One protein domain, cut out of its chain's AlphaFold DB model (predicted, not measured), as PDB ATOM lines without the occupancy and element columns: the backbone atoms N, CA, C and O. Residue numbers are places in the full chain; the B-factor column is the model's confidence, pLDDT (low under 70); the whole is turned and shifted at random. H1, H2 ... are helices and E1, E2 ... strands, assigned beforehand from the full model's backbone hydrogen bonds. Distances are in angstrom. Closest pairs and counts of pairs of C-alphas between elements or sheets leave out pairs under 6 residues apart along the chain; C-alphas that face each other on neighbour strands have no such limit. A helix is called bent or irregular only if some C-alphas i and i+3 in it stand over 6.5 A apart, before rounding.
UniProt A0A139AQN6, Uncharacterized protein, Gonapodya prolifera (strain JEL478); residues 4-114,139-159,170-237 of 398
ATOM      1  N   ASP A   4     -36.945  24.897 -29.507       86.00
ATOM      2  CA  ASP A   4     -36.921  23.883 -30.561       86.00
ATOM      3  C   ASP A   4     -37.177  22.477 -29.992       86.00
ATOM      4  O   ASP A   4     -37.942  21.698 -30.564       86.00
ATOM      5  N   GLN A   5     -36.610  22.157 -28.823       88.69
ATOM      6  CA  GLN A   5     -36.821  20.866 -28.159       88.69
ATOM      7  C   GLN A   5     -38.252  20.713 -27.641       88.69
ATOM      8  O   GLN A   5     -38.838  19.631 -27.745       88.69
ATOM      9  N   GLU A   6     -38.830  21.783 -27.091       92.00
ATOM     10  CA  GLU A   6     -40.209  21.773 -26.604       92.00
ATOM     11  C   GLU A   6     -41.201  21.561 -27.754       92.00
ATOM     12  O   GLU A   6     -42.059  20.674 -27.668       92.00
ATOM     13  N   LEU A   7     -41.042  22.309 -28.850       92.31
ATOM     14  CA  LEU A   7     -41.862  22.155 -30.049       92.31
ATOM     15  C   LEU A   7     -41.686  20.762 -30.662       92.31
ATOM     16  O   LEU A   7     -42.672  20.097 -30.987       92.31
ATOM     17  N   ALA A   8     -40.446  20.282 -30.777       90.88
ATOM     18  CA  ALA A   8     -40.165  18.955 -31.307       90.88
ATOM     19  C   ALA A   8     -40.835  17.858 -30.475       90.88
ATOM     20  O   ALA A   8     -41.390  16.931 -31.059       90.88
ATOM     21  N   ARG A   9     -40.827  17.964 -29.137       92.19
ATOM     22  CA  ARG A   9     -41.500  17.015 -28.234       92.19
ATOM     23  C   ARG A   9     -43.016  17.055 -28.398       92.19
ATOM     24  O   ARG A   9     -43.655  16.007 -28.384       92.19
ATOM     25  N   LEU A  10     -43.581  18.250 -28.555       94.62
ATOM     26  CA  LEU A  10     -45.015  18.448 -28.746       94.62
ATOM     27  C   LEU A  10     -45.526  17.755 -30.019       94.62
ATOM     28  O   LEU A  10     -46.617  17.188 -30.027       94.62
ATOM     29  N   LEU A  11     -44.714  17.762 -31.077       95.06
ATOM     30  CA  LEU A  11     -45.039  17.202 -32.392       95.06
ATOM     31  C   LEU A  11     -44.696  15.706 -32.537       95.06
ATOM     32  O   LEU A  11     -44.674  15.196 -33.658       95.06
ATOM     33  N   ILE A  12     -44.427  14.993 -31.436       93.06
ATOM     34  CA  ILE A  12     -44.269  13.531 -31.439       93.06
ATOM     35  C   ILE A  12     -45.633  12.892 -31.157       93.06
ATOM     36  O   ILE A  12     -46.118  12.989 -30.027       93.06
ATOM     37  N   PRO A  13     -46.255  12.224 -32.144       92.50
ATOM     38  CA  PRO A  13     -47.459  11.453 -31.888       92.50
ATOM     39  C   PRO A  13     -47.137  10.230 -31.012       92.50
ATOM     40  O   PRO A  13     -46.009   9.726 -31.035       92.50
ATOM     41  N   PRO A  14     -48.112   9.714 -30.249       91.12
ATOM     42  CA  PRO A  14     -47.915   8.510 -29.447       91.12
ATOM     43  C   PRO A  14     -47.592   7.283 -30.327       91.12
ATOM     44  O   PRO A  14     -48.188   7.086 -31.384       91.12
ATOM     45  N   SER A  15     -46.633   6.457 -29.888       83.44
ATOM     46  CA  SER A  15     -46.062   5.335 -30.659       83.44
ATOM     47  C   SER A  15     -46.964   4.102 -30.741       83.44
ATOM     48  O   SER A  15     -46.923   3.386 -31.738       83.44
ATOM     49  N   SER A  16     -47.820   3.873 -29.751       75.00
ATOM     50  CA  SER A  16     -48.942   2.932 -29.786       75.00
ATOM     51  C   SER A  16     -50.127   3.612 -29.123       75.00
ATOM     52  O   SER A  16     -50.051   4.036 -27.969       75.00
ATOM     53  N   ALA A  17     -51.188   3.827 -29.896       75.62
ATOM     54  CA  ALA A  17     -52.263   4.690 -29.452       75.62
ATOM     55  C   ALA A  17     -53.629   4.179 -29.869       75.62
ATOM     56  O   ALA A  17     -53.930   4.020 -31.051       75.62
ATOM     57  N   SER A  18     -54.487   4.012 -28.871       86.31
ATOM     58  CA  SER A  18     -55.924   4.004 -29.075       86.31
ATOM     59  C   SER A  18     -56.385   5.354 -29.644       86.31
ATOM     60  O   SER A  18     -55.701   6.381 -29.566       86.31
ATOM     61  N   LEU A  19     -57.613   5.386 -30.161       84.50
ATOM     62  CA  LEU A  19     -58.235   6.628 -30.623       84.50
ATOM     63  C   LEU A  19     -58.269   7.718 -29.533       84.50
ATOM     64  O   LEU A  19     -58.155   8.899 -29.858       84.50
ATOM     65  N   SER A  20     -58.415   7.336 -28.257       86.56
ATOM     66  CA  SER A  20     -58.429   8.289 -27.141       86.56
ATOM     67  C   SER A  20     -57.050   8.893 -26.895       86.56
ATOM     68  O   SER A  20     -56.952  10.102 -26.737       86.56
ATOM     69  N   GLN A  21     -55.978   8.099 -26.974       90.88
ATOM     70  CA  GLN A  21     -54.611   8.607 -26.818       90.88
ATOM     71  C   GLN A  21     -54.249   9.615 -27.920       90.88
ATOM     72  O   GLN A  21     -53.623  10.637 -27.640       90.88
ATOM     73  N   PHE A  22     -54.697   9.390 -29.163       92.19
ATOM     74  CA  PHE A  22     -54.568  10.402 -30.217       92.19
ATOM     75  C   PHE A  22     -55.374  11.664 -29.912       92.19
ATOM     76  O   PHE A  22     -54.877  12.764 -30.135       92.19
ATOM     77  N   GLN A  23     -56.593  11.531 -29.390       90.88
ATOM     78  CA  GLN A  23     -57.421  12.683 -29.030       90.88
ATOM     79  C   GLN A  23     -56.796  13.516 -27.899       90.88
ATOM     80  O   GLN A  23     -56.813  14.750 -27.971       90.88
ATOM     81  N   ASP A  24     -56.218  12.865 -26.892       93.00
ATOM     82  CA  ASP A  24     -55.509  13.521 -25.789       93.00
ATOM     83  C   ASP A  24     -54.269  14.254 -26.303       93.00
ATOM     84  O   ASP A  24     -54.033  15.419 -25.960       93.00
ATOM     85  N   TRP A  25     -53.512  13.611 -27.197       95.88
ATOM     86  CA  TRP A  25     -52.369  14.236 -27.852       95.88
ATOM     87  C   TRP A  25     -52.781  15.425 -28.729       95.88
ATOM     88  O   TRP A  25     -52.173  16.491 -28.615       95.88
ATOM     89  N   PHE A  26     -53.833  15.306 -29.546       96.06
ATOM     90  CA  PHE A  26     -54.360  16.416 -30.346       96.06
ATOM     91  C   PHE A  26     -54.768  17.594 -29.464       96.06
ATOM     92  O   PHE A  26     -54.411  18.734 -29.754       96.06
ATOM     93  N   THR A  27     -55.467  17.319 -28.362       94.75
ATOM     94  CA  THR A  27     -55.929  18.346 -27.421       94.75
ATOM     95  C   THR A  27     -54.753  19.037 -26.741       94.75
ATOM     96  O   THR A  27     -54.704  20.267 -26.711       94.75
ATOM     97  N   THR A  28     -53.774  18.271 -26.259       95.81
ATOM     98  CA  THR A  28     -52.556  18.799 -25.625       95.81
ATOM     99  C   THR A  28     -51.750  19.651 -26.605       95.81
ATOM    100  O   THR A  28     -51.363  20.776 -26.289       95.81
ATOM    101  N   THR A  29     -51.557  19.144 -27.822       97.12
ATOM    102  CA  THR A  29     -50.809  19.814 -28.891       97.12
ATOM    103  C   THR A  29     -51.488  21.102 -29.326       97.12
ATOM    104  O   THR A  29     -50.852  22.155 -29.346       97.12
ATOM    105  N   ALA A  30     -52.790  21.055 -29.615       96.75
ATOM    106  CA  ALA A  30     -53.557  22.233 -29.995       96.75
ATOM    107  C   ALA A  30     -53.583  23.273 -28.875       96.75
ATOM    108  O   ALA A  30     -53.407  24.457 -29.145       96.75
ATOM    109  N   THR A  31     -53.767  22.848 -27.622       94.75
ATOM    110  CA  THR A  31     -53.759  23.753 -26.464       94.75
ATOM    111  C   THR A  31     -52.418  24.459 -26.358       94.75
ATOM    112  O   THR A  31     -52.392  25.687 -26.372       94.75
ATOM    113  N   SER A  32     -51.311  23.713 -26.360       95.06
ATOM    114  CA  SER A  32     -49.974  24.305 -26.305       95.06
ATOM    115  C   SER A  32     -49.743  25.275 -27.468       95.06
ATOM    116  O   SER A  32     -49.484  26.448 -27.226       95.06
ATOM    117  N   LEU A  33     -49.953  24.861 -28.723       96.00
ATOM    118  CA  LEU A  33     -49.724  25.720 -29.896       96.00
ATOM    119  C   LEU A  33     -50.576  26.999 -29.916       96.00
ATOM    120  O   LEU A  33     -50.141  28.020 -30.437       96.00
ATOM    121  N   THR A  34     -51.794  26.965 -29.379       93.94
ATOM    122  CA  THR A  34     -52.710  28.120 -29.406       93.94
ATOM    123  C   THR A  34     -52.552  29.059 -28.201       93.94
ATOM    124  O   THR A  34     -52.920  30.238 -28.283       93.94
ATOM    125  N   HIS A  35     -52.002  28.565 -27.086       91.88
ATOM    126  CA  HIS A  35     -51.846  29.327 -25.838       91.88
ATOM    127  C   HIS A  35     -50.401  29.754 -25.577       91.88
ATOM    128  O   HIS A  35     -50.184  30.863 -25.092       91.88
ATOM    129  N   SER A  36     -49.436  28.904 -25.924       93.06
ATOM    130  CA  SER A  36     -48.026  29.048 -25.552       93.06
ATOM    131  C   SER A  36     -47.109  29.371 -26.729       93.06
ATOM    132  O   SER A  36     -45.914  29.547 -26.518       93.06
ATOM    133  N   TRP A  37     -47.637  29.472 -27.950       95.00
ATOM    134  CA  TRP A  37     -46.857  29.760 -29.155       95.00
ATOM    135  C   TRP A  37     -47.491  30.878 -29.983       95.00
ATOM    136  O   TRP A  37     -48.715  30.993 -30.086       95.00
ATOM    137  N   LEU A  38     -46.643  31.702 -30.595       95.81
ATOM    138  CA  LEU A  38     -47.029  32.783 -31.495       95.81
ATOM    139  C   LEU A  38     -46.324  32.621 -32.841       95.81
ATOM    140  O   LEU A  38     -45.111  32.428 -32.912       95.81
ATOM    141  N   LEU A  39     -47.094  32.733 -33.920       97.69
ATOM    142  CA  LEU A  39     -46.579  32.732 -35.283       97.69
ATOM    143  C   LEU A  39     -46.051  34.121 -35.623       97.69
ATOM    144  O   LEU A  39     -46.796  35.099 -35.573       97.69
ATOM    145  N   CYS A  40     -44.783  34.205 -35.999       97.69
ATOM    146  CA  CYS A  40     -44.127  35.452 -36.361       97.69
ATOM    147  C   CYS A  40     -43.729  35.406 -37.834       97.69
ATOM    148  O   CYS A  40     -43.028  34.494 -38.268       97.69
ATOM    149  N   ALA A  41     -44.178  36.399 -38.599       97.81
ATOM    150  CA  ALA A  41     -43.813  36.580 -39.997       97.81
ATOM    151  C   ALA A  41     -43.056  37.897 -40.148       97.81
ATOM    152  O   ALA A  41     -43.574  38.963 -39.797       97.81
ATOM    153  N   GLN A  42     -41.825  37.829 -40.644       96.81
ATOM    154  CA  GLN A  42     -40.998  38.998 -40.897       96.81
ATOM    155  C   GLN A  42     -41.705  39.920 -41.892       96.81
ATOM    156  O   GLN A  42     -42.248  39.463 -42.893       96.81
ATOM    157  N   SER A  43     -41.667  41.223 -41.631       95.69
ATOM    158  CA  SER A  43     -42.216  42.264 -42.491       95.69
ATOM    159  C   SER A  43     -41.068  43.102 -43.055       95.69
ATOM    160  O   SER A  43     -40.616  44.041 -42.391       95.69
ATOM    161  N   PRO A  44     -40.554  42.772 -44.259       92.06
ATOM    162  CA  PRO A  44     -39.449  43.508 -44.872       92.06
ATOM    163  C   PRO A  44     -39.762  44.995 -45.039       92.06
ATOM    164  O   PRO A  44     -38.928  45.830 -44.713       92.06
ATOM    165  N   SER A  45     -40.996  45.325 -45.428       88.00
ATOM    166  CA  SER A  45     -41.476  46.702 -45.608       88.00
ATOM    167  C   SER A  45     -41.482  47.547 -44.329       88.00
ATOM    168  O   SER A  45     -41.447  48.770 -44.408       88.00
ATOM    169  N   THR A  46     -41.518  46.908 -43.156       88.25
ATOM    170  CA  THR A  46     -41.458  47.578 -41.841       88.25
ATOM    171  C   THR A  46     -40.077  47.429 -41.186       88.25
ATOM    172  O   THR A  46     -39.828  47.978 -40.115       88.25
ATOM    173  N   SER A  47     -39.170  46.662 -41.796       89.94
ATOM    174  CA  SER A  47     -37.810  46.471 -41.291       89.94
ATOM    175  C   SER A  47     -36.925  47.654 -41.687       89.94
ATOM    176  O   SER A  47     -37.145  48.293 -42.713       89.94
ATOM    177  N   SER A  48     -35.904  47.939 -40.884       90.31
ATOM    178  CA  SER A  48     -34.941  49.013 -41.149       90.31
ATOM    179  C   SER A  48     -33.530  48.454 -41.367       90.31
ATOM    180  O   SER A  48     -33.309  47.239 -41.335       90.31
ATOM    181  N   ALA A  49     -32.546  49.333 -41.577       86.94
ATOM    182  CA  ALA A  49     -31.141  48.931 -41.640       86.94
ATOM    183  C   ALA A  49     -30.669  48.261 -40.335       86.94
ATOM    184  O   ALA A  49     -29.870  47.332 -40.390       86.94
ATOM    185  N   THR A  50     -31.212  48.670 -39.185       89.88
ATOM    186  CA  THR A  50     -30.762  48.239 -37.850       89.88
ATOM    187  C   THR A  50     -31.748  47.324 -37.131       89.88
ATOM    188  O   THR A  50     -31.422  46.779 -36.082       89.88
ATOM    189  N   THR A  51     -32.952  47.127 -37.670       92.62
ATOM    190  CA  THR A  51     -33.997  46.322 -37.025       92.62
ATOM    191  C   THR A  51     -34.742  45.438 -38.015       92.62
ATOM    192  O   THR A  51     -34.925  45.777 -39.186       92.62
ATOM    193  N   THR A  52     -35.214  44.303 -37.521       94.38
ATOM    194  CA  THR A  52     -36.110  43.382 -38.210       94.38
ATOM    195  C   THR A  52     -37.473  43.431 -37.534       94.38
ATOM    196  O   THR A  52     -37.595  43.160 -36.340       94.38
ATOM    197  N   ALA A  53     -38.505  43.782 -38.295       96.38
ATOM    198  CA  ALA A  53     -39.878  43.813 -37.807       96.38
ATOM    199  C   ALA A  53     -40.613  42.517 -38.168       96.38
ATOM    200  O   ALA A  53     -40.437  41.980 -39.260       96.38
ATOM    201  N   PHE A  54     -41.494  42.059 -37.286       97.38
ATOM    202  CA  PHE A  54     -42.361  40.900 -37.467       97.38
ATOM    203  C   PHE A  54     -43.806  41.281 -37.174       97.38
ATOM    204  O   PHE A  54     -44.090  41.946 -36.175       97.38
ATOM    205  N   LYS A  55     -44.737  40.803 -37.998       97.44
ATOM    206  CA  LYS A  55     -46.138  40.692 -37.590       97.44
ATOM    207  C   LYS A  55     -46.313  39.409 -36.799       97.44
ATOM    208  O   LYS A  55     -45.843  38.348 -37.209       97.44
ATOM    209  N   VAL A  56     -46.977  39.536 -35.660       96.56
ATOM    210  CA  VAL A  56     -47.177  38.453 -34.702       96.56
ATOM    211  C   VAL A  56     -48.641  38.055 -34.724       96.56
ATOM    212  O   VAL A  56     -49.523  38.918 -34.678       96.56
ATOM    213  N   PHE A  57     -48.892  36.756 -34.777       96.56
ATOM    214  CA  PHE A  57     -50.216  36.157 -34.842       96.56
ATOM    215  C   PHE A  57     -50.360  35.082 -33.774       96.56
ATOM    216  O   PHE A  57     -49.442  34.302 -33.521       96.56
ATOM    217  N   ARG A  58     -51.557  34.984 -33.204       95.12
ATOM    218  CA  ARG A  58     -51.970  33.818 -32.431       95.12
ATOM    219  C   ARG A  58     -52.634  32.809 -33.364       95.12
ATOM    220  O   ARG A  58     -53.465  33.175 -34.200       95.12
ATOM    221  N   LEU A  59     -52.284  31.535 -33.206       96.75
ATOM    222  CA  LEU A  59     -52.980  30.437 -33.873       96.75
ATOM    223  C   LEU A  59     -54.378  30.314 -33.259       96.75
ATOM    224  O   LEU A  59     -54.514  30.036 -32.071       96.75
ATOM    225  N   ALA A  60     -55.416  30.566 -34.052       95.75
ATOM    226  CA  ALA A  60     -56.786  30.677 -33.547       95.75
ATOM    227  C   ALA A  60     -57.684  29.505 -33.954       95.75
ATOM    228  O   ALA A  60     -58.684  29.232 -33.284       95.75
ATOM    229  N   GLU A  61     -57.330  28.813 -35.037       97.50
ATOM    230  CA  GLU A  61     -57.993  27.590 -35.470       97.50
ATOM    231  C   GLU A  61     -56.982  26.618 -36.087       97.50
ATOM    232  O   GLU A  61     -56.246  26.990 -37.006       97.50
ATOM    233  N   LEU A  62     -56.983  25.374 -35.601       98.19
ATOM    234  CA  LEU A  62     -56.142  24.270 -36.074       98.19
ATOM    235  C   LEU A  62     -57.009  23.068 -36.460       98.19
ATOM    236  O   LEU A  62     -58.058  22.836 -35.859       98.19
ATOM    237  N   GLU A  63     -56.578  22.275 -37.437       98.31
ATOM    238  CA  GLU A  63     -57.254  21.029 -37.819       98.31
ATOM    239  C   GLU A  63     -56.244  19.918 -38.113       98.31
ATOM    240  O   GLU A  63     -55.324  20.106 -38.905       98.31
ATOM    241  N   PHE A  64     -56.408  18.762 -37.466       97.94
ATOM    242  CA  PHE A  64     -55.482  17.638 -37.593       97.94
ATOM    243  C   PHE A  64     -55.840  16.707 -38.750       97.94
ATOM    244  O   PHE A  64     -57.005  16.349 -38.978       97.94
ATOM    245  N   TYR A  65     -54.781  16.252 -39.414       97.31
ATOM    246  CA  TYR A  65     -54.787  15.212 -40.428       97.31
ATOM    247  C   TYR A  65     -53.648  14.244 -40.118       97.31
ATOM    248  O   TYR A  65     -52.494  14.560 -40.392       97.31
ATOM    249  N   LEU A  66     -53.962  13.092 -39.525       95.56
ATOM    250  CA  LEU A  66     -52.980  12.083 -39.119       95.56
ATOM    251  C   LEU A  66     -53.183  10.809 -39.922       95.56
ATOM    252  O   LEU A  66     -54.309  10.362 -40.077       95.56
ATOM    253  N   HIS A  67     -52.105  10.212 -40.401       94.31
ATOM    254  CA  HIS A  67     -52.126   8.904 -41.025       94.31
ATOM    255  C   HIS A  67     -51.215   7.947 -40.269       94.31
ATOM    256  O   HIS A  67     -50.061   8.273 -39.993       94.31
ATOM    257  N   ARG A  68     -51.754   6.772 -39.959       92.00
ATOM    258  CA  ARG A  68     -51.041   5.632 -39.395       92.00
ATOM    259  C   ARG A  68     -51.831   4.368 -39.698       92.00
ATOM    260  O   ARG A  68     -53.013   4.297 -39.369       92.00
ATOM    261  N   GLU A  69     -51.203   3.373 -40.297       89.88
ATOM    262  CA  GLU A  69     -51.847   2.078 -40.520       89.88
ATOM    263  C   GLU A  69     -51.444   1.077 -39.426       89.88
ATOM    264  O   GLU A  69     -50.316   1.139 -38.944       89.88
ATOM    265  N   PRO A  70     -52.352   0.179 -38.997       88.50
ATOM    266  CA  PRO A  70     -53.798   0.175 -39.256       88.50
ATOM    267  C   PRO A  70     -54.596   1.077 -38.289       88.50
ATOM    268  O   PRO A  70     -55.806   1.229 -38.452       88.50
ATOM    269  N   ASP A  71     -53.943   1.670 -37.284       88.88
ATOM    270  CA  ASP A  71     -54.609   2.258 -36.109       88.88
ATOM    271  C   ASP A  71     -55.419   3.534 -36.414       88.88
ATOM    272  O   ASP A  71     -56.470   3.785 -35.814       88.88
ATOM    273  N   HIS A  72     -54.938   4.367 -37.343       91.50
ATOM    274  CA  HIS A  72     -55.535   5.661 -37.684       91.50
ATOM    275  C   HIS A  72     -55.374   6.020 -39.183       91.50
ATOM    276  O   HIS A  72     -54.612   6.914 -39.565       91.50
ATOM    277  N   PRO A  73     -56.080   5.320 -40.096       92.69
ATOM    278  CA  PRO A  73     -55.887   5.496 -41.533       92.69
ATOM    279  C   PRO A  73     -56.732   6.656 -42.083       92.69
ATOM    280  O   PRO A  73     -57.612   6.444 -42.918       92.69
ATOM    281  N   ASP A  74     -56.504   7.898 -41.635       94.31
ATOM    282  CA  ASP A  74     -57.288   9.055 -42.101       94.31
ATOM    283  C   ASP A  74     -57.185   9.215 -43.631       94.31
ATOM    284  O   ASP A  74     -56.095   9.465 -44.169       94.31
ATOM    285  N   PRO A  75     -58.297   9.073 -44.376       92.56
ATOM    286  CA  PRO A  75     -58.307   9.164 -45.832       92.56
ATOM    287  C   PRO A  75     -58.245  10.610 -46.342       92.56
ATOM    288  O   PRO A  75     -58.235  10.815 -47.554       92.56
ATOM    289  N   PHE A  76     -58.260  11.604 -45.446       93.81
ATOM    290  CA  PHE A  76     -58.150  13.022 -45.793       93.81
ATOM    291  C   PHE A  76     -56.760  13.608 -45.529       93.81
ATOM    292  O   PHE A  76     -56.518  14.761 -45.872       93.81
ATOM    293  N   SER A  77     -55.851  12.835 -44.930       93.81
ATOM    294  CA  SER A  77     -54.438  13.204 -44.862       93.81
ATOM    295  C   SER A  77     -53.850  13.335 -46.269       93.81
ATOM    296  O   SER A  77     -54.174  12.547 -47.159       93.81
ATOM    297  N   HIS A  78     -52.972  14.321 -46.485       90.81
ATOM    298  CA  HIS A  78     -52.335  14.508 -47.798       90.81
ATOM    299  C   HIS A  78     -51.382  13.365 -48.147       90.81
ATOM    300  O   HIS A  78     -51.115  13.129 -49.322       90.81
ATOM    301  N   ARG A  79     -50.852  12.675 -47.130       92.56
ATOM    302  CA  ARG A  79     -49.856  11.599 -47.256       92.56
ATOM    303  C   ARG A  79     -48.655  11.969 -48.117       92.56
ATOM    304  O   ARG A  79     -48.026  11.118 -48.742       92.56
ATOM    305  N   HIS A  80     -48.332  13.257 -48.132       92.06
ATOM    306  CA  HIS A  80     -47.201  13.763 -48.879       92.06
ATOM    307  C   HIS A  80     -45.899  13.369 -48.162       92.06
ATOM    308  O   HIS A  80     -45.848  13.497 -46.938       92.06
ATOM    309  N   PRO A  81     -44.837  12.944 -48.875       90.81
ATOM    310  CA  PRO A  81     -43.563  12.565 -48.254       90.81
ATOM    311  C   PRO A  81     -43.000  13.625 -47.295       90.81
ATOM    312  O   PRO A  81     -42.569  13.287 -46.198       90.81
ATOM    313  N   ASP A  82     -43.108  14.907 -47.658       89.94
ATOM    314  CA  ASP A  82     -42.720  16.043 -46.806       89.94
ATOM    315  C   ASP A  82     -43.367  16.025 -45.401       89.94
ATOM    316  O   ASP A  82     -42.739  16.443 -44.430       89.94
ATOM    317  N   GLN A  83     -44.591  15.502 -45.260       92.38
ATOM    318  CA  GLN A  83     -45.292  15.423 -43.970       92.38
ATOM    319  C   GLN A  83     -44.748  14.328 -43.040       92.38
ATOM    320  O   GLN A  83     -45.152  14.274 -41.887       92.38
ATOM    321  N   ARG A  84     -43.829  13.465 -43.502       91.19
ATOM    322  CA  ARG A  84     -43.182  12.441 -42.656       91.19
ATOM    323  C   ARG A  84     -42.113  13.014 -41.732       91.19
ATOM    324  O   ARG A  84     -41.735  12.379 -40.750       91.19
ATOM    325  N   SER A  85     -41.619  14.207 -42.052       89.69
ATOM    326  CA  SER A  85     -40.704  14.951 -41.194       89.69
ATOM    327  C   SER A  85     -41.497  15.759 -40.171       89.69
ATOM    328  O   SER A  85     -42.505  16.368 -40.515       89.69
ATOM    329  N   ARG A  86     -41.066  15.782 -38.909       91.69
ATOM    330  CA  ARG A  86     -41.687  16.615 -37.864       91.69
ATOM    331  C   ARG A  86     -41.133  18.035 -37.850       91.69
ATOM    332  O   ARG A  86     -39.969  18.246 -38.182       91.69
ATOM    333  N   GLY A  87     -41.955  18.975 -37.386       92.75
ATOM    334  CA  GLY A  87     -41.534  20.346 -37.107       92.75
ATOM    335  C   GLY A  87     -41.157  21.116 -38.362       92.75
ATOM    336  O   GLY A  87     -40.171  21.846 -38.349       92.75
ATOM    337  N   ARG A  88     -41.886  20.921 -39.465       93.44
ATOM    338  CA  ARG A  88     -41.609  21.587 -40.742       93.44
ATOM    339  C   ARG A  88     -42.831  22.332 -41.261       93.44
ATOM    340  O   ARG A  88     -43.970  21.967 -40.960       93.44
ATOM    341  N   TRP A  89     -42.585  23.382 -42.036       95.69
ATOM    342  CA  TRP A  89     -43.630  24.111 -42.744       95.69
ATOM    343  C   TRP A  89     -44.015  23.350 -44.009       95.69
ATOM    344  O   TRP A  89     -43.212  23.226 -44.933       95.69
ATOM    345  N   TYR A  90     -45.254  22.876 -44.089       96.00
ATOM    346  CA  TYR A  90     -45.763  22.221 -45.288       96.00
ATOM    347  C   TYR A  90     -46.858  23.057 -45.943       96.00
ATOM    348  O   TYR A  90     -47.996  23.114 -45.481       96.00
ATOM    349  N   PHE A  91     -46.520  23.692 -47.061       96.25
ATOM    350  CA  PHE A  91     -47.520  24.292 -47.935       96.25
ATOM    351  C   PHE A  91     -48.160  23.212 -48.805       96.25
ATOM    352  O   PHE A  91     -47.457  22.372 -49.364       96.25
ATOM    353  N   HIS A  92     -49.487  23.241 -48.953       95.56
ATOM    354  CA  HIS A  92     -50.214  22.208 -49.703       95.56
ATOM    355  C   HIS A  92     -49.710  22.092 -51.147       95.56
ATOM    356  O   HIS A  92     -49.646  23.087 -51.876       95.56
ATOM    357  N   LYS A  93     -49.409  20.861 -51.576       92.94
ATOM    358  CA  LYS A  93     -48.936  20.534 -52.930       92.94
ATOM    359  C   LYS A  93     -49.944  19.657 -53.687       92.94
ATOM    360  O   LYS A  93     -50.758  18.953 -53.094       92.94
ATOM    361  N   LEU A  94     -49.894  19.690 -55.016       88.12
ATOM    362  CA  LEU A  94     -50.487  18.692 -55.913       88.12
ATOM    363  C   LEU A  94     -49.505  18.413 -57.044       88.12
ATOM    364  O   LEU A  94     -49.076  19.342 -57.722       88.12
ATOM    365  N   GLY A  95     -49.162  17.139 -57.249       85.81
ATOM    366  CA  GLY A  95     -48.220  16.746 -58.302       85.81
ATOM    367  C   GLY A  95     -46.875  17.476 -58.194       85.81
ATOM    368  O   GLY A  95     -46.355  17.951 -59.195       85.81
ATOM    369  N   GLY A  96     -46.373  17.669 -56.968       84.50
ATOM    370  CA  GLY A  96     -45.117  18.378 -56.687       84.50
ATOM    371  C   GLY A  96     -45.194  19.910 -56.729       84.50
ATOM    372  O   GLY A  96     -44.302  20.571 -56.211       84.50
ATOM    373  N   SER A  97     -46.267  20.491 -57.272       89.69
ATOM    374  CA  SER A  97     -46.448  21.947 -57.346       89.69
ATOM    375  C   SER A  97     -47.283  22.478 -56.184       89.69
ATOM    376  O   SER A  97     -48.230  21.824 -55.748       89.69
ATOM    377  N   TYR A  98     -46.982  23.685 -55.702       92.00
ATOM    378  CA  TYR A  98     -47.795  24.340 -54.675       92.00
ATOM    379  C   TYR A  98     -49.202  24.658 -55.189       92.00
ATOM    380  O   TYR A  98     -49.388  25.118 -56.318       92.00
ATOM    381  N   ARG A  99     -50.208  24.432 -54.345       89.75
ATOM    382  CA  ARG A  99     -51.599  24.785 -54.645       89.75
ATOM    383  C   ARG A  99     -51.751  26.306 -54.724       89.75
ATOM    384  O   ARG A  99     -51.232  27.026 -53.882       89.75
ATOM    385  N   GLY A 100     -52.513  26.784 -55.706       88.06
ATOM    386  CA  GLY A 100     -52.955  28.179 -55.810       88.06
ATOM    387  C   GLY A 100     -54.421  28.378 -55.399       88.06
ATOM    388  O   GLY A 100     -55.130  27.430 -55.047       88.06
ATOM    389  N   GLY A 101     -54.896  29.626 -55.475       91.19
ATOM    390  CA  GLY A 101     -56.310  29.972 -55.277       91.19
ATOM    391  C   GLY A 101     -56.873  29.552 -53.913       91.19
ATOM    392  O   GLY A 101     -56.219  29.698 -52.884       91.19
ATOM    393  N   THR A 102     -58.092  29.011 -53.893       87.56
ATOM    394  CA  THR A 102     -58.788  28.604 -52.655       87.56
ATOM    395  C   THR A 102     -58.220  27.345 -51.997       87.56
ATOM    396  O   THR A 102     -58.631  27.020 -50.886       87.56
ATOM    397  N   TRP A 103     -57.292  26.654 -52.664       89.69
ATOM    398  CA  TRP A 103     -56.717  25.368 -52.248       89.69
ATOM    399  C   TRP A 103     -55.367  25.499 -51.536       89.69
ATOM    400  O   TRP A 103     -54.735  24.490 -51.238       89.69
ATOM    401  N   LYS A 104     -54.906  26.731 -51.298       95.12
ATOM    402  CA  LYS A 104     -53.733  26.999 -50.463       95.12
ATOM    403  C   LYS A 104     -54.008  26.582 -49.020       95.12
ATOM    404  O   LYS A 104     -55.104  26.799 -48.501       95.12
ATOM    405  N   GLY A 105     -52.978  26.065 -48.371       96.81
ATOM    406  CA  GLY A 105     -52.961  25.754 -46.951       96.81
ATOM    407  C   GLY A 105     -51.524  25.669 -46.456       96.81
ATOM    408  O   GLY A 105     -50.603  25.483 -47.257       96.81
ATOM    409  N   LEU A 106     -51.359  25.855 -45.151       97.88
ATOM    410  CA  LEU A 106     -50.091  25.767 -44.443       97.88
ATOM    411  C   LEU A 106     -50.285  24.844 -43.245       97.88
ATOM    412  O   LEU A 106     -51.135  25.112 -42.393       97.88
ATOM    413  N   ASP A 107     -49.479  23.792 -43.195       98.06
ATOM    414  CA  ASP A 107     -49.480  22.818 -42.119       98.06
ATOM    415  C   ASP A 107     -48.180  22.912 -41.308       98.06
ATOM    416  O   ASP A 107     -47.106  23.183 -41.855       98.06
ATOM    417  N   ILE A 108     -48.283  22.618 -40.013       97.69
ATOM    418  CA  ILE A 108     -47.150  22.197 -39.180       97.69
ATOM    419  C   ILE A 108     -47.085  20.675 -39.257       97.69
ATOM    420  O   ILE A 108     -48.058  20.002 -38.912       97.69
ATOM    421  N   THR A 109     -45.975  20.116 -39.726       96.50
ATOM    422  CA  THR A 109     -45.855  18.663 -39.886       96.50
ATOM    423  C   THR A 109     -45.493  17.955 -38.580       96.50
ATOM    424  O   THR A 109     -44.765  18.483 -37.734       96.50
ATOM    425  N   PHE A 110     -45.955  16.716 -38.438       94.31
ATOM    426  CA  PHE A 110     -45.516  15.772 -37.409       94.31
ATOM    427  C   PHE A 110     -45.213  14.424 -38.052       94.31
ATOM    428  O   PHE A 110     -45.866  14.029 -39.015       94.31
ATOM    429  N   GLY A 111     -44.246  13.703 -37.495       87.94
ATOM    430  CA  GLY A 111     -43.847  12.399 -38.006       87.94
ATOM    431  C   GLY A 111     -42.658  11.795 -37.267       87.94
ATOM    432  O   GLY A 111     -41.953  12.482 -36.520       87.94
ATOM    433  N   GLY A 112     -42.452  10.492 -37.460       77.94
ATOM    434  CA  GLY A 112     -41.403   9.731 -36.777       77.94
ATOM    435  C   GLY A 112     -39.990   9.989 -37.306       77.94
ATOM    436  O   GLY A 112     -39.032   9.955 -36.530       77.94
ATOM    437  N   ARG A 113     -39.836  10.314 -38.599       67.62
ATOM    438  CA  ARG A 113     -38.514  10.546 -39.199       67.62
ATOM    439  C   ARG A 113     -37.894  11.813 -38.611       67.62
ATOM    440  O   ARG A 113     -38.262  12.941 -38.945       67.62
ATOM    441  N   GLN A 114     -36.940  11.619 -37.703       54.97
ATOM    442  CA  GLN A 114     -35.943  12.638 -37.391       54.97
ATOM    443  C   GLN A 114     -35.251  12.949 -38.716       54.97
ATOM    444  O   GLN A 114     -34.900  12.017 -39.437       54.97
ATOM    445  N   PHE A 139     -47.603   9.851 -39.375       95.00
ATOM    446  CA  PHE A 139     -47.264  11.161 -39.930       95.00
ATOM    447  C   PHE A 139     -48.497  11.993 -40.274       95.00
ATOM    448  O   PHE A 139     -49.621  11.489 -40.318       95.00
ATOM    449  N   GLY A 140     -48.300  13.280 -40.544       96.00
ATOM    450  CA  GLY A 140     -49.396  14.153 -40.938       96.00
ATOM    451  C   GLY A 140     -49.103  15.640 -40.807       96.00
ATOM    452  O   GLY A 140     -47.953  16.077 -40.769       96.00
ATOM    453  N   GLY A 141     -50.179  16.423 -40.764       97.12
ATOM    454  CA  GLY A 141     -50.117  17.877 -40.677       97.12
ATOM    455  C   GLY A 141     -51.204  18.468 -39.783       97.12
ATOM    456  O   GLY A 141     -52.326  17.958 -39.711       97.12
ATOM    457  N   LEU A 142     -50.858  19.560 -39.102       97.88
ATOM    458  CA  LEU A 142     -51.790  20.452 -38.419       97.88
ATOM    459  C   LEU A 142     -52.041  21.647 -39.324       97.88
ATOM    460  O   LEU A 142     -51.207  22.548 -39.409       97.88
ATOM    461  N   LEU A 143     -53.194  21.660 -39.976       98.38
ATOM    462  CA  LEU A 143     -53.597  22.751 -40.845       98.38
ATOM    463  C   LEU A 143     -53.892  24.006 -40.023       98.38
ATOM    464  O   LEU A 143     -54.774  23.996 -39.160       98.38
ATOM    465  N   ILE A 144     -53.218  25.107 -40.350       98.50
ATOM    466  CA  ILE A 144     -53.529  26.430 -39.808       98.50
ATOM    467  C   ILE A 144     -54.740  26.981 -40.556       98.50
ATOM    468  O   ILE A 144     -54.675  27.329 -41.739       98.50
ATOM    469  N   ARG A 145     -55.873  27.066 -39.860       97.62
ATOM    470  CA  ARG A 145     -57.149  27.485 -40.453       97.62
ATOM    471  C   ARG A 145     -57.518  28.921 -40.143       97.62
ATOM    472  O   ARG A 145     -58.264  29.509 -40.924       97.62
ATOM    473  N   ALA A 146     -57.024  29.475 -39.041       97.50
ATOM    474  CA  ALA A 146     -57.259  30.868 -38.706       97.50
ATOM    475  C   ALA A 146     -56.130  31.481 -37.874       97.50
ATOM    476  O   ALA A 146     -55.538  30.814 -37.020       97.50
ATOM    477  N   LEU A 147     -55.889  32.771 -38.107       97.38
ATOM    478  CA  LEU A 147     -54.904  33.590 -37.406       97.38
ATOM    479  C   LEU A 147     -55.586  34.804 -36.774       97.38
ATOM    480  O   LEU A 147     -56.360  35.506 -37.429       97.38
ATOM    481  N   GLU A 148     -55.275  35.069 -35.509       94.75
ATOM    482  CA  GLU A 148     -55.660  36.292 -34.799       94.75
ATOM    483  C   GLU A 148     -54.446  37.238 -34.790       94.75
ATOM    484  O   GLU A 148     -53.424  36.899 -34.186       94.75
ATOM    485  N   PRO A 149     -54.505  38.398 -35.476       95.00
ATOM    486  CA  PRO A 149     -53.441  39.394 -35.405       95.00
ATOM    487  C   PRO A 149     -53.194  39.824 -33.961       95.00
ATOM    488  O   PRO A 149     -54.121  40.211 -33.251       95.00
ATOM    489  N   TYR A 150     -51.937  39.753 -33.535       92.50
ATOM    490  CA  TYR A 150     -51.567  39.871 -32.129       92.50
ATOM    491  C   TYR A 150     -50.732  41.120 -31.835       92.50
ATOM    492  O   TYR A 150     -50.936  41.789 -30.823       92.50
ATOM    493  N   GLY A 151     -49.830  41.494 -32.742       93.81
ATOM    494  CA  GLY A 151     -49.032  42.708 -32.598       93.81
ATOM    495  C   GLY A 151     -47.871  42.789 -33.575       93.81
ATOM    496  O   GLY A 151     -47.853  42.120 -34.612       93.81
ATOM    497  N   THR A 152     -46.905  43.640 -33.246       95.38
ATOM    498  CA  THR A 152     -45.655  43.801 -33.994       95.38
ATOM    499  C   THR A 152     -44.474  43.619 -33.047       95.38
ATOM    500  O   THR A 152     -44.407  44.285 -32.018       95.38
ATOM    501  N   LEU A 153     -43.554  42.723 -33.396       95.12
ATOM    502  CA  LEU A 153     -42.278  42.532 -32.706       95.12
ATOM    503  C   LEU A 153     -41.179  43.200 -33.532       95.12
ATOM    504  O   LEU A 153     -41.124  43.009 -34.744       95.12
ATOM    505  N   VAL A 154     -40.304  43.965 -32.895       94.81
ATOM    506  CA  VAL A 154     -39.127  44.564 -33.530       94.81
ATOM    507  C   VAL A 154     -37.893  44.045 -32.814       94.81
ATOM    508  O   VAL A 154     -37.765  44.213 -31.604       94.81
ATOM    509  N   VAL A 155     -37.003  43.405 -33.566       92.50
ATOM    510  CA  VAL A 155     -35.756  42.820 -33.072       92.50
ATOM    511  C   VAL A 155     -34.583  43.583 -33.687       92.50
ATOM    512  O   VAL A 155     -34.552  43.739 -34.909       92.50
ATOM    513  N   PRO A 156     -33.624  44.083 -32.898       91.25
ATOM    514  CA  PRO A 156     -32.391  44.659 -33.427       91.25
ATOM    515  C   PRO A 156     -31.619  43.634 -34.260       91.25
ATOM    516  O   PRO A 156     -31.564  42.457 -33.912       91.25
ATOM    517  N   LYS A 157     -31.035  44.069 -35.375       88.19
ATOM    518  CA  LYS A 157     -30.133  43.229 -36.164       88.19
ATOM    519  C   LYS A 157     -28.787  43.173 -35.454       88.19
ATOM    520  O   LYS A 157     -28.257  44.215 -35.076       88.19
ATOM    521  N   GLU A 158     -28.237  41.974 -35.297       75.69
ATOM    522  CA  GLU A 158     -26.850  41.824 -34.870       75.69
ATOM    523  C   GLU A 158     -25.964  42.483 -35.932       75.69
ATOM    524  O   GLU A 158     -26.041  42.155 -37.118       75.69
ATOM    525  N   SER A 159     -25.196  43.498 -35.535       62.44
ATOM    526  CA  SER A 159     -24.285  44.194 -36.435       62.44
ATOM    527  C   SER A 159     -23.185  43.223 -36.856       62.44
ATOM    528  O   SER A 159     -22.300  42.910 -36.063       62.44
ATOM    529  N   THR A 170     -32.956  46.632 -26.891       85.75
ATOM    530  CA  THR A 170     -33.728  45.432 -26.552       85.75
ATOM    531  C   THR A 170     -34.834  45.213 -27.585       85.75
ATOM    532  O   THR A 170     -35.328  46.182 -28.170       85.75
ATOM    533  N   PRO A 171     -35.248  43.960 -27.853       90.75
ATOM    534  CA  PRO A 171     -36.431  43.724 -28.665       90.75
ATOM    535  C   PRO A 171     -37.657  44.395 -28.037       90.75
ATOM    536  O   PRO A 171     -37.813  44.418 -26.817       90.75
ATOM    537  N   THR A 172     -38.535  44.938 -28.877       92.62
ATOM    538  CA  THR A 172     -39.754  45.625 -28.431       92.62
ATOM    539  C   THR A 172     -40.980  44.984 -29.052       92.62
ATOM    540  O   THR A 172     -41.010  44.758 -30.264       92.62
ATOM    541  N   PHE A 173     -42.018  44.751 -28.252       93.44
ATOM    542  CA  PHE A 173     -43.308  44.272 -28.738       93.44
ATOM    543  C   PHE A 173     -44.388  45.337 -28.558       93.44
ATOM    544  O   PHE A 173     -44.578  45.875 -27.472       93.44
ATOM    545  N   THR A 174     -45.117  45.623 -29.632       92.94
ATOM    546  CA  THR A 174     -46.292  46.496 -29.615       92.94
ATOM    547  C   THR A 174     -47.541  45.643 -29.840       92.94
ATOM    548  O   THR A 174     -47.728  45.147 -30.960       92.94
ATOM    549  N   PRO A 175     -48.398  45.439 -28.820       91.00
ATOM    550  CA  PRO A 175     -49.637  44.690 -28.989       91.00
ATOM    551  C   PRO A 175     -50.580  45.415 -29.952       91.00
ATOM    552  O   PRO A 175     -50.571  46.643 -30.063       91.00
ATOM    553  N   SER A 176     -51.424  44.656 -30.645       89.94
ATOM    554  CA  SER A 176     -52.509  45.243 -31.427       89.94
ATOM    555  C   SER A 176     -53.468  46.003 -30.502       89.94
ATOM    556  O   SER A 176     -54.001  45.432 -29.554       89.94
ATOM    557  N   SER A 177     -53.720  47.281 -30.797       73.62
ATOM    558  CA  SER A 177     -54.545  48.177 -29.971       73.62
ATOM    559  C   SER A 177     -56.047  47.850 -29.972       73.62
ATOM    560  O   SER A 177     -56.795  48.406 -29.172       73.62
ATOM    561  N   ALA A 178     -56.500  46.945 -30.844       72.44
ATOM    562  CA  ALA A 178     -57.887  46.498 -30.931       72.44
ATOM    563  C   ALA A 178     -57.976  45.001 -31.257       72.44
ATOM    564  O   ALA A 178     -57.069  44.438 -31.881       72.44
ATOM    565  N   LEU A 179     -59.104  44.382 -30.879       69.81
ATOM    566  CA  LEU A 179     -59.517  43.067 -31.373       69.81
ATOM    567  C   LEU A 179     -59.678  43.157 -32.894       69.81
ATOM    568  O   LEU A 179     -60.699  43.631 -33.397       69.81
ATOM    569  N   GLN A 180     -58.649  42.740 -33.625       80.44
ATOM    570  CA  GLN A 180     -58.715  42.668 -35.076       80.44
ATOM    571  C   GLN A 180     -59.597  41.498 -35.497       80.44
ATOM    572  O   GLN A 180     -59.719  40.492 -34.794       80.44
ATOM    573  N   SER A 181     -60.223  41.625 -36.665       88.94
ATOM    574  CA  SER A 181     -60.990  40.526 -37.235       88.94
ATOM    575  C   SER A 181     -60.086  39.325 -37.490       88.94
ATOM    576  O   SER A 181     -59.014  39.475 -38.078       88.94
ATOM    577  N   LEU A 182     -60.567  38.140 -37.129       93.31
ATOM    578  CA  LEU A 182     -59.900  36.883 -37.428       93.31
ATOM    579  C   LEU A 182     -59.651  36.725 -38.941       93.31
ATOM    580  O   LEU A 182     -60.570  36.890 -39.756       93.31
ATOM    581  N   ILE A 183     -58.421  36.366 -39.308       96.19
ATOM    582  CA  ILE A 183     -58.076  35.921 -40.660       96.19
ATOM    583  C   ILE A 183     -58.481  34.454 -40.733       96.19
ATOM    584  O   ILE A 183     -57.818  33.602 -40.152       96.19
ATOM    585  N   GLU A 184     -59.601  34.158 -41.386       95.00
ATOM    586  CA  GLU A 184     -60.202  32.824 -41.368       95.00
ATOM    587  C   GLU A 184     -60.215  32.181 -42.750       95.00
ATOM    588  O   GLU A 184     -60.757  32.727 -43.710       95.00
ATOM    589  N   GLY A 185     -59.715  30.955 -42.816       95.06
ATOM    590  CA  GLY A 185     -59.643  30.138 -44.012       95.06
ATOM    591  C   GLY A 185     -58.186  29.842 -44.363       95.06
ATOM    592  O   GLY A 185     -57.411  30.787 -44.490       95.06
ATOM    593  N   PRO A 186     -57.820  28.571 -44.610       96.19
ATOM    594  CA  PRO A 186     -56.445  28.185 -44.936       96.19
ATOM    595  C   PRO A 186     -55.783  29.045 -46.016       96.19
ATOM    596  O   PRO A 186     -54.669  29.531 -45.842       96.19
ATOM    597  N   SER A 187     -56.502  29.299 -47.112       96.62
ATOM    598  CA  SER A 187     -55.983  30.093 -48.223       96.62
ATOM    599  C   SER A 187     -55.803  31.566 -47.880       96.62
ATOM    600  O   SER A 187     -54.814  32.155 -48.307       96.62
ATOM    601  N   LEU A 188     -56.699  32.137 -47.071       97.31
ATOM    602  CA  LEU A 188     -56.603  33.524 -46.615       97.31
ATOM    603  C   LEU A 188     -55.483  33.712 -45.586       97.31
ATOM    604  O   LEU A 188     -54.807  34.736 -45.626       97.31
ATOM    605  N   CYS A 189     -55.240  32.727 -44.716       98.06
ATOM    606  CA  CYS A 189     -54.068  32.723 -43.837       98.06
ATOM    607  C   CYS A 189     -52.775  32.766 -44.655       98.06
ATOM    608  O   CYS A 189     -51.920  33.610 -44.401       98.06
ATOM    609  N   VAL A 190     -52.651  31.896 -45.665       98.31
ATOM    610  CA  VAL A 190     -51.475  31.875 -46.549       98.31
ATOM    611  C   VAL A 190     -51.320  33.199 -47.296       98.31
ATOM    612  O   VAL A 190     -50.224  33.746 -47.309       98.31
ATOM    613  N   ASP A 191     -52.394  33.745 -47.872       98.25
ATOM    614  CA  ASP A 191     -52.342  35.032 -48.580       98.25
ATOM    615  C   ASP A 191     -51.912  36.184 -47.679       98.25
ATOM    616  O   ASP A 191     -51.078  37.001 -48.070       98.25
ATOM    617  N   HIS A 192     -52.442  36.232 -46.459       98.19
ATOM    618  CA  HIS A 192     -52.063  37.256 -45.501       98.19
ATOM    619  C   HIS A 192     -50.583  37.144 -45.119       98.19
ATOM    620  O   HIS A 192     -49.876  38.150 -45.110       98.19
ATOM    621  N   LEU A 193     -50.098  35.928 -44.850       98.12
ATOM    622  CA  LEU A 193     -48.687  35.689 -44.543       98.12
ATOM    623  C   LEU A 193     -47.785  36.090 -45.713       98.12
ATOM    624  O   LEU A 193     -46.817  36.809 -45.498       98.12
ATOM    625  N   LEU A 194     -48.115  35.688 -46.943       97.88
ATOM    626  CA  LEU A 194     -47.360  36.069 -48.140       97.88
ATOM    627  C   LEU A 194     -47.302  37.590 -48.327       97.88
ATOM    628  O   LEU A 194     -46.234  38.122 -48.626       97.88
ATOM    629  N   GLY A 195     -48.413  38.293 -48.083       97.88
ATOM    630  CA  GLY A 195     -48.456  39.754 -48.114       97.88
ATOM    631  C   GLY A 195     -47.570  40.404 -47.047       97.88
ATOM    632  O   GLY A 195     -46.868  41.367 -47.339       97.88
ATOM    633  N   VAL A 196     -47.545  39.865 -45.823       97.62
ATOM    634  CA  VAL A 196     -46.641  40.342 -44.757       97.62
ATOM    635  C   VAL A 196     -45.177  40.102 -45.115       97.62
ATOM    636  O   VAL A 196     -44.343  40.981 -44.903       97.62
ATOM    637  N   LEU A 197     -44.883  38.922 -45.660       96.81
ATOM    638  CA  LEU A 197     -43.541  38.475 -46.028       96.81
ATOM    639  C   LEU A 197     -43.000  39.163 -47.288       96.81
ATOM    640  O   LEU A 197     -41.826  38.962 -47.608       96.81
ATOM    641  N   ASP A 198     -43.833  39.950 -47.974       96.62
ATOM    642  CA  ASP A 198     -43.560  40.555 -49.279       96.62
ATOM    643  C   ASP A 198     -43.133  39.503 -50.316       96.62
ATOM    644  O   ASP A 198     -42.084  39.589 -50.953       96.62
ATOM    645  N   SER A 199     -43.920  38.427 -50.417       96.69
ATOM    646  CA  SER A 199     -43.687  37.357 -51.384       96.69
ATOM    647  C   SER A 199     -44.897  37.173 -52.305       96.69
ATOM    648  O   SER A 199     -45.996  36.904 -51.819       96.69
ATOM    649  N   PRO A 200     -44.729  37.227 -53.641       96.50
ATOM    650  CA  PRO A 200     -45.836  37.123 -54.592       96.50
ATOM    651  C   PRO A 200     -46.439  35.713 -54.692       96.50
ATOM    652  O   PRO A 200     -47.533  35.542 -55.228       96.50
ATOM    653  N   SER A 201     -45.736  34.676 -54.226       96.31
ATOM    654  CA  SER A 201     -46.233  33.297 -54.248       96.31
ATOM    655  C   SER A 201     -45.579  32.420 -53.179       96.31
ATOM    656  O   SER A 201     -44.525  32.757 -52.638       96.31
ATOM    657  N   ILE A 202     -46.184  31.253 -52.920       96.00
ATOM    658  CA  ILE A 202     -45.597  30.210 -52.066       96.00
ATOM    659  C   ILE A 202     -44.249  29.759 -52.628       96.00
ATOM    660  O   ILE A 202     -43.288  29.662 -51.877       96.00
ATOM    661  N   LYS A 203     -44.170  29.510 -53.943       94.19
ATOM    662  CA  LYS A 203     -42.937  29.046 -54.588       94.19
ATOM    663  C   LYS A 203     -41.803  30.046 -54.377       94.19
ATOM    664  O   LYS A 203     -40.764  29.670 -53.861       94.19
ATOM    665  N   HIS A 204     -42.051  31.318 -54.690       95.25
ATOM    666  CA  HIS A 204     -41.077  32.386 -54.460       95.25
ATOM    667  C   HIS A 204     -40.660  32.462 -52.986       95.25
ATOM    668  O   HIS A 204     -39.482  32.582 -52.683       95.25
ATOM    669  N   PHE A 205     -41.612  32.347 -52.056       95.50
ATOM    670  CA  PHE A 205     -41.288  32.379 -50.632       95.50
ATOM    671  C   PHE A 205     -40.383  31.208 -50.221       95.50
ATOM    672  O   PHE A 205     -39.377  31.415 -49.550       95.50
ATOM    673  N   VAL A 206     -40.725  29.983 -50.620       93.12
ATOM    674  CA  VAL A 206     -39.947  28.800 -50.240       93.12
ATOM    675  C   VAL A 206     -38.549  28.836 -50.859       93.12
ATOM    676  O   VAL A 206     -37.569  28.622 -50.147       93.12
ATOM    677  N   ASP A 207     -38.456  29.152 -52.148       92.12
ATOM    678  CA  ASP A 207     -37.192  29.116 -52.882       92.12
ATOM    679  C   ASP A 207     -36.247  30.237 -52.429       92.12
ATOM    680  O   ASP A 207     -35.103  29.971 -52.073       92.12
ATOM    681  N   GLU A 208     -36.745  31.474 -52.348       92.62
ATOM    682  CA  GLU A 208     -35.900  32.657 -52.132       92.62
ATOM    683  C   GLU A 208     -35.706  33.013 -50.653       92.62
ATOM    684  O   GLU A 208     -34.747  33.693 -50.292       92.62
ATOM    685  N   ARG A 209     -36.637  32.620 -49.773       91.12
ATOM    686  CA  ARG A 209     -36.646  33.084 -48.369       91.12
ATOM    687  C   ARG A 209     -36.498  31.958 -47.356       91.12
ATOM    688  O   ARG A 209     -36.049  32.225 -46.246       91.12
ATOM    689  N   LEU A 210     -36.859  30.725 -47.711       88.31
ATOM    690  CA  LEU A 210     -36.675  29.550 -46.850       88.31
ATOM    691  C   LEU A 210     -35.530  28.632 -47.309       88.31
ATOM    692  O   LEU A 210     -35.335  27.573 -46.718       88.31
ATOM    693  N   GLY A 211     -34.763  29.039 -48.327       81.25
ATOM    694  CA  GLY A 211     -33.556  28.338 -48.774       81.25
ATOM    695  C   GLY A 211     -33.806  27.114 -49.659       81.25
ATOM    696  O   GLY A 211     -32.933  26.257 -49.751       81.25
ATOM    697  N   GLY A 212     -34.987  26.987 -50.281       69.00
ATOM    698  CA  GLY A 212     -35.261  26.002 -51.341       69.00
ATOM    699  C   GLY A 212     -35.303  24.518 -50.937       69.00
ATOM    700  O   GLY A 212     -35.576  23.673 -51.787       69.00
ATOM    701  N   GLY A 213     -35.079  24.176 -49.663       65.06
ATOM    702  CA  GLY A 213     -35.146  22.801 -49.146       65.06
ATOM    703  C   GLY A 213     -36.575  22.325 -48.844       65.06
ATOM    704  O   GLY A 213     -37.418  23.097 -48.382       65.06
ATOM    705  N   SER A 214     -36.868  21.039 -49.078       66.62
ATOM    706  CA  SER A 214     -38.220  20.471 -48.924       66.62
ATOM    707  C   SER A 214     -38.348  19.559 -47.697       66.62
ATOM    708  O   SER A 214     -37.607  18.586 -47.593       66.62
ATOM    709  N   PRO A 215     -39.342  19.771 -46.814       72.88
ATOM    710  CA  PRO A 215     -39.926  21.054 -46.413       72.88
ATOM    711  C   PRO A 215     -38.988  21.822 -45.454       72.88
ATOM    712  O   PRO A 215     -38.165  21.201 -44.779       72.88
ATOM    713  N   PRO A 216     -39.099  23.154 -45.339       81.69
ATOM    714  CA  PRO A 216     -38.248  23.942 -44.447       81.69
ATOM    715  C   PRO A 216     -38.588  23.706 -42.971       81.69
ATOM    716  O   PRO A 216     -39.757  23.602 -42.593       81.69
ATOM    717  N   THR A 217     -37.557  23.604 -42.129       85.19
ATOM    718  CA  THR A 217     -37.696  23.396 -40.679       85.19
ATOM    719  C   THR A 217     -38.342  24.615 -40.024       85.19
ATOM    720  O   THR A 217     -38.013  25.755 -40.349       85.19
ATOM    721  N   ILE A 218     -39.257  24.379 -39.088       83.69
ATOM    722  CA  ILE A 218     -39.768  25.423 -38.205       83.69
ATOM    723  C   ILE A 218     -38.656  25.764 -37.228       83.69
ATOM    724  O   ILE A 218     -38.221  24.914 -36.458       83.69
ATOM    725  N   VAL A 219     -38.221  27.013 -37.266       85.06
ATOM    726  CA  VAL A 219     -37.225  27.540 -36.337       85.06
ATOM    727  C   VAL A 219     -37.957  28.288 -35.229       85.06
ATOM    728  O   VAL A 219     -38.895  29.038 -35.523       85.06
ATOM    729  N   THR A 220     -37.530  28.137 -33.975       88.25
ATOM    730  CA  THR A 220     -38.040  28.932 -32.842       88.25
ATOM    731  C   THR A 220     -37.191  30.175 -32.551       88.25
ATOM    732  O   THR A 220     -37.095  30.659 -31.426       88.25
ATOM    733  N   SER A 221     -36.598  30.738 -33.610       88.31
ATOM    734  CA  SER A 221     -35.725  31.913 -33.584       88.31
ATOM    735  C   SER A 221     -36.152  32.946 -34.626       88.31
ATOM    736  O   SER A 221     -36.704  32.619 -35.680       88.31
ATOM    737  N   THR A 222     -35.848  34.215 -34.356       87.69
ATOM    738  CA  THR A 222     -36.090  35.350 -35.259       87.69
ATOM    739  C   THR A 222     -35.087  35.445 -36.410       87.69
ATOM    740  O   THR A 222     -35.132  36.401 -37.178       87.69
ATOM    741  N   ALA A 223     -34.190  34.467 -36.556       88.44
ATOM    742  CA  ALA A 223     -33.330  34.338 -37.731       88.44
ATOM    743  C   ALA A 223     -34.107  33.906 -38.991       88.44
ATOM    744  O   ALA A 223     -33.685  34.197 -40.107       88.44
ATOM    745  N   ALA A 224     -35.246  33.223 -38.827       91.81
ATOM    746  CA  ALA A 224     -36.082  32.779 -39.939       91.81
ATOM    747  C   ALA A 224     -37.170  33.815 -40.280       91.81
ATOM    748  O   ALA A 224     -37.733  34.440 -39.377       91.81
ATOM    749  N   PRO A 225     -37.555  33.960 -41.564       95.12
ATOM    750  CA  PRO A 225     -38.607  34.897 -41.955       95.12
ATOM    751  C   PRO A 225     -40.001  34.454 -41.488       95.12
ATOM    752  O   PRO A 225     -40.901  35.284 -41.402       95.12
ATOM    753  N   LEU A 226     -40.191  33.164 -41.191       96.19
ATOM    754  CA  LEU A 226     -41.416  32.608 -40.622       96.19
ATOM    755  C   LEU A 226     -41.056  31.626 -39.503       96.19
ATOM    756  O   LEU A 226     -40.460  30.577 -39.764       96.19
ATOM    757  N   CYS A 227     -41.430  31.954 -38.271       96.25
ATOM    758  CA  CYS A 227     -41.065  31.191 -37.078       96.25
ATOM    759  C   CYS A 227     -42.224  31.062 -36.082       96.25
ATOM    760  O   CYS A 227     -43.202  31.814 -36.130       96.25
ATOM    761  N   LEU A 228     -42.110  30.087 -35.177       96.25
ATOM    762  CA  LEU A 228     -42.969  29.958 -33.999       96.25
ATOM    763  C   LEU A 228     -42.155  30.349 -32.771       96.25
ATOM    764  O   LEU A 228     -41.169  29.695 -32.460       96.25
ATOM    765  N   LEU A 229     -42.565  31.397 -32.066       95.06
ATOM    766  CA  LEU A 229     -41.894  31.842 -30.847       95.06
ATOM    767  C   LEU A 229     -42.739  31.482 -29.621       95.06
ATOM    768  O   LEU A 229     -43.959  31.679 -29.660       95.06
ATOM    769  N   PRO A 230     -42.134  30.985 -28.529       93.44
ATOM    770  CA  PRO A 230     -42.871  30.737 -27.301       93.44
ATOM    771  C   PRO A 230     -43.386  32.046 -26.692       93.44
ATOM    772  O   PRO A 230     -42.694  33.065 -26.653       93.44
ATOM    773  N   ALA A 231     -44.618  32.006 -26.190       90.69
ATOM    774  CA  ALA A 231     -45.327  33.122 -25.569       90.69
ATOM    775  C   ALA A 231     -44.553  33.726 -24.382       90.69
ATOM    776  O   ALA A 231     -44.565  34.941 -24.197       90.69
ATOM    777  N   SER A 232     -43.811  32.901 -23.639       89.25
ATOM    778  CA  SER A 232     -42.972  33.326 -22.512       89.25
ATOM    779  C   SER A 232     -41.871  34.319 -22.903       89.25
ATOM    780  O   SER A 232     -41.477  35.144 -22.081       89.25
ATOM    781  N   LEU A 233     -41.416  34.331 -24.165       87.25
ATOM    782  CA  LEU A 233     -40.498  35.374 -24.641       87.25
ATOM    783  C   LEU A 233     -41.144  36.760 -24.588       87.25
ATOM    784  O   LEU A 233     -40.455  37.747 -24.354       87.25
ATOM    785  N   PHE A 234     -42.462  36.847 -24.764       85.00
ATOM    786  CA  PHE A 234     -43.180  38.118 -24.792       85.00
ATOM    787  C   PHE A 234     -43.510  38.657 -23.401       85.00
ATOM    788  O   PHE A 234     -43.652  39.869 -23.233       85.00
ATOM    789  N   GLU A 235     -43.561  37.784 -22.395       83.56
ATOM    790  CA  GLU A 235     -43.708  38.181 -20.992       83.56
ATOM    791  C   GLU A 235     -42.524  39.048 -20.540       83.56
ATOM    792  O   GLU A 235     -42.705  40.001 -19.781       83.56
ATOM    793  N   SER A 236     -41.330  38.804 -21.099       82.69
ATOM    794  CA  SER A 236     -40.143  39.637 -20.862       82.69
ATOM    795  C   SER A 236     -40.303  41.083 -21.357       82.69
ATOM    796  O   SER A 236     -39.682  41.994 -20.811       82.69
ATOM    797  N   PHE A 237     -41.201  41.330 -22.319       80.00
ATOM    798  CA  PHE A 237     -41.530  42.672 -22.817       80.00
ATOM    799  C   PHE A 237     -42.633  43.357 -22.000       80.00
ATOM    800  O   PHE A 237     -43.229  44.327 -22.466       80.00
TER     801      PHE A 237
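This is residues 4 to 114, 139 to 159 and 170 to 237 of the 398 residues of an uncharacterized protein of Gonapodya prolifera (strain JEL478) (UniProt A0A139AQN6). A strongly twisted sheet of seven strands makes the core, built on two long bent strands, E2 and E5, that run side by side; the long helix H2 lies along one face, and H4 and the short H3 lie over the opposite face. H5 comes next to H4, while H1 and H6 only graze the sheet. The printed part has 200 residues with six named helices and seven named strands, in the order H1 H2 E1 E2 H3 E3 E4 E5 E6 H4 H5 E7 H6. The sheet is branched with antiparallel neighbour pairs, and the class is mixed, helices and strands. The whole is compact, with a radius of gyration of the C-alphas of 16.7 A and spans of 53 by 36 by 34 A.

In the sheet, E5, residues 139 to 156, bends by 94 degrees at residue 149, and E2, residues 51 to 68, bends by 73 degrees at residue 61. They are antiparallel at 169 degrees, with N 54 and O 153 at 2.7 A and N 65 and O 141 at 3.0 A, within hydrogen-bond range. On the other side of E5 lie E4, residues 106 to 111, with N 142 and O 108 at 2.8 A, and E6, residues 172 to 175, with N 154 and O 172 at 2.8 A. The edge strand E3, residues 89 to 91, forms a hairpin with E4, with N 107 and O 90 at 2.8 A. E1, residues 37 to 42, forms a hairpin with E2, with N 55 and O 41 at 2.8 A. The edge strand E7, residues 226 to 230, is the antiparallel neighbour of E1, with N 38 and O 229 at 2.8 A. H2, residues 19 to 35, is on the sheet at a height of 9.0 A, over E2 and along it at 9 degrees on the local plane; the closest C-alphas, of Thr 34 and Leu 59, are 5.0 A apart. H4, residues 186 to 196, is on the opposite face at a height of 8.0 A, over E1 and, only just, with 3 of its 11 C-alphas, over E5. It runs only just slantwise to E1, at 32 degrees on the local plane. H3, residues 81 to 84, is on the same face as H4, over E4 at a height of 6.5 A. H5, residues 202 to 209, only grazes the sheet and is close to H4 but not clearly touching, the closest C-alphas, of Leu 194 and Ile 202, being 7.3 A apart. H1, residues 4 to 10, and H6, residues 232 to 235, only graze the sheet and are apart. Every O i to N i+4 pair is within hydrogen-bond range in H1, H2, H4 and H5; H3 and H6 are too short for such a pair.

H1 begins at C-alpha 4, (-36.921, 23.883, -30.561). H2 measures 24.1 A from first to last C-alpha, E1 16.0 A and E2 44.2 A, from C-alpha 51 at (-33.997, 46.322, -37.025). E4 measures 16.1 A, E5 37.2 A, H4 15.6 A and E7 13.5 A; H3, E3, E6 and H5 are shorter. H6 ends at C-alpha 235, (-43.708, 38.181, -20.992).

The two C-alphas farthest apart, of Ala 49 and Pro 70, are 53.8 A apart. Residues 115 to 138 are not printed, a gap of 11.7 A between C-alphas 114 and 139; residues 160 to 169 are not printed, a gap of 13.7 A between C-alphas 159 and 170. Of the links printed whole, E2 to H3, E3 to E4 and H5 to E7 are long. The mean pLDDT of the printed part is 91.3, with residues 113 to 114, 159, 179 and 212 to 214 under 70.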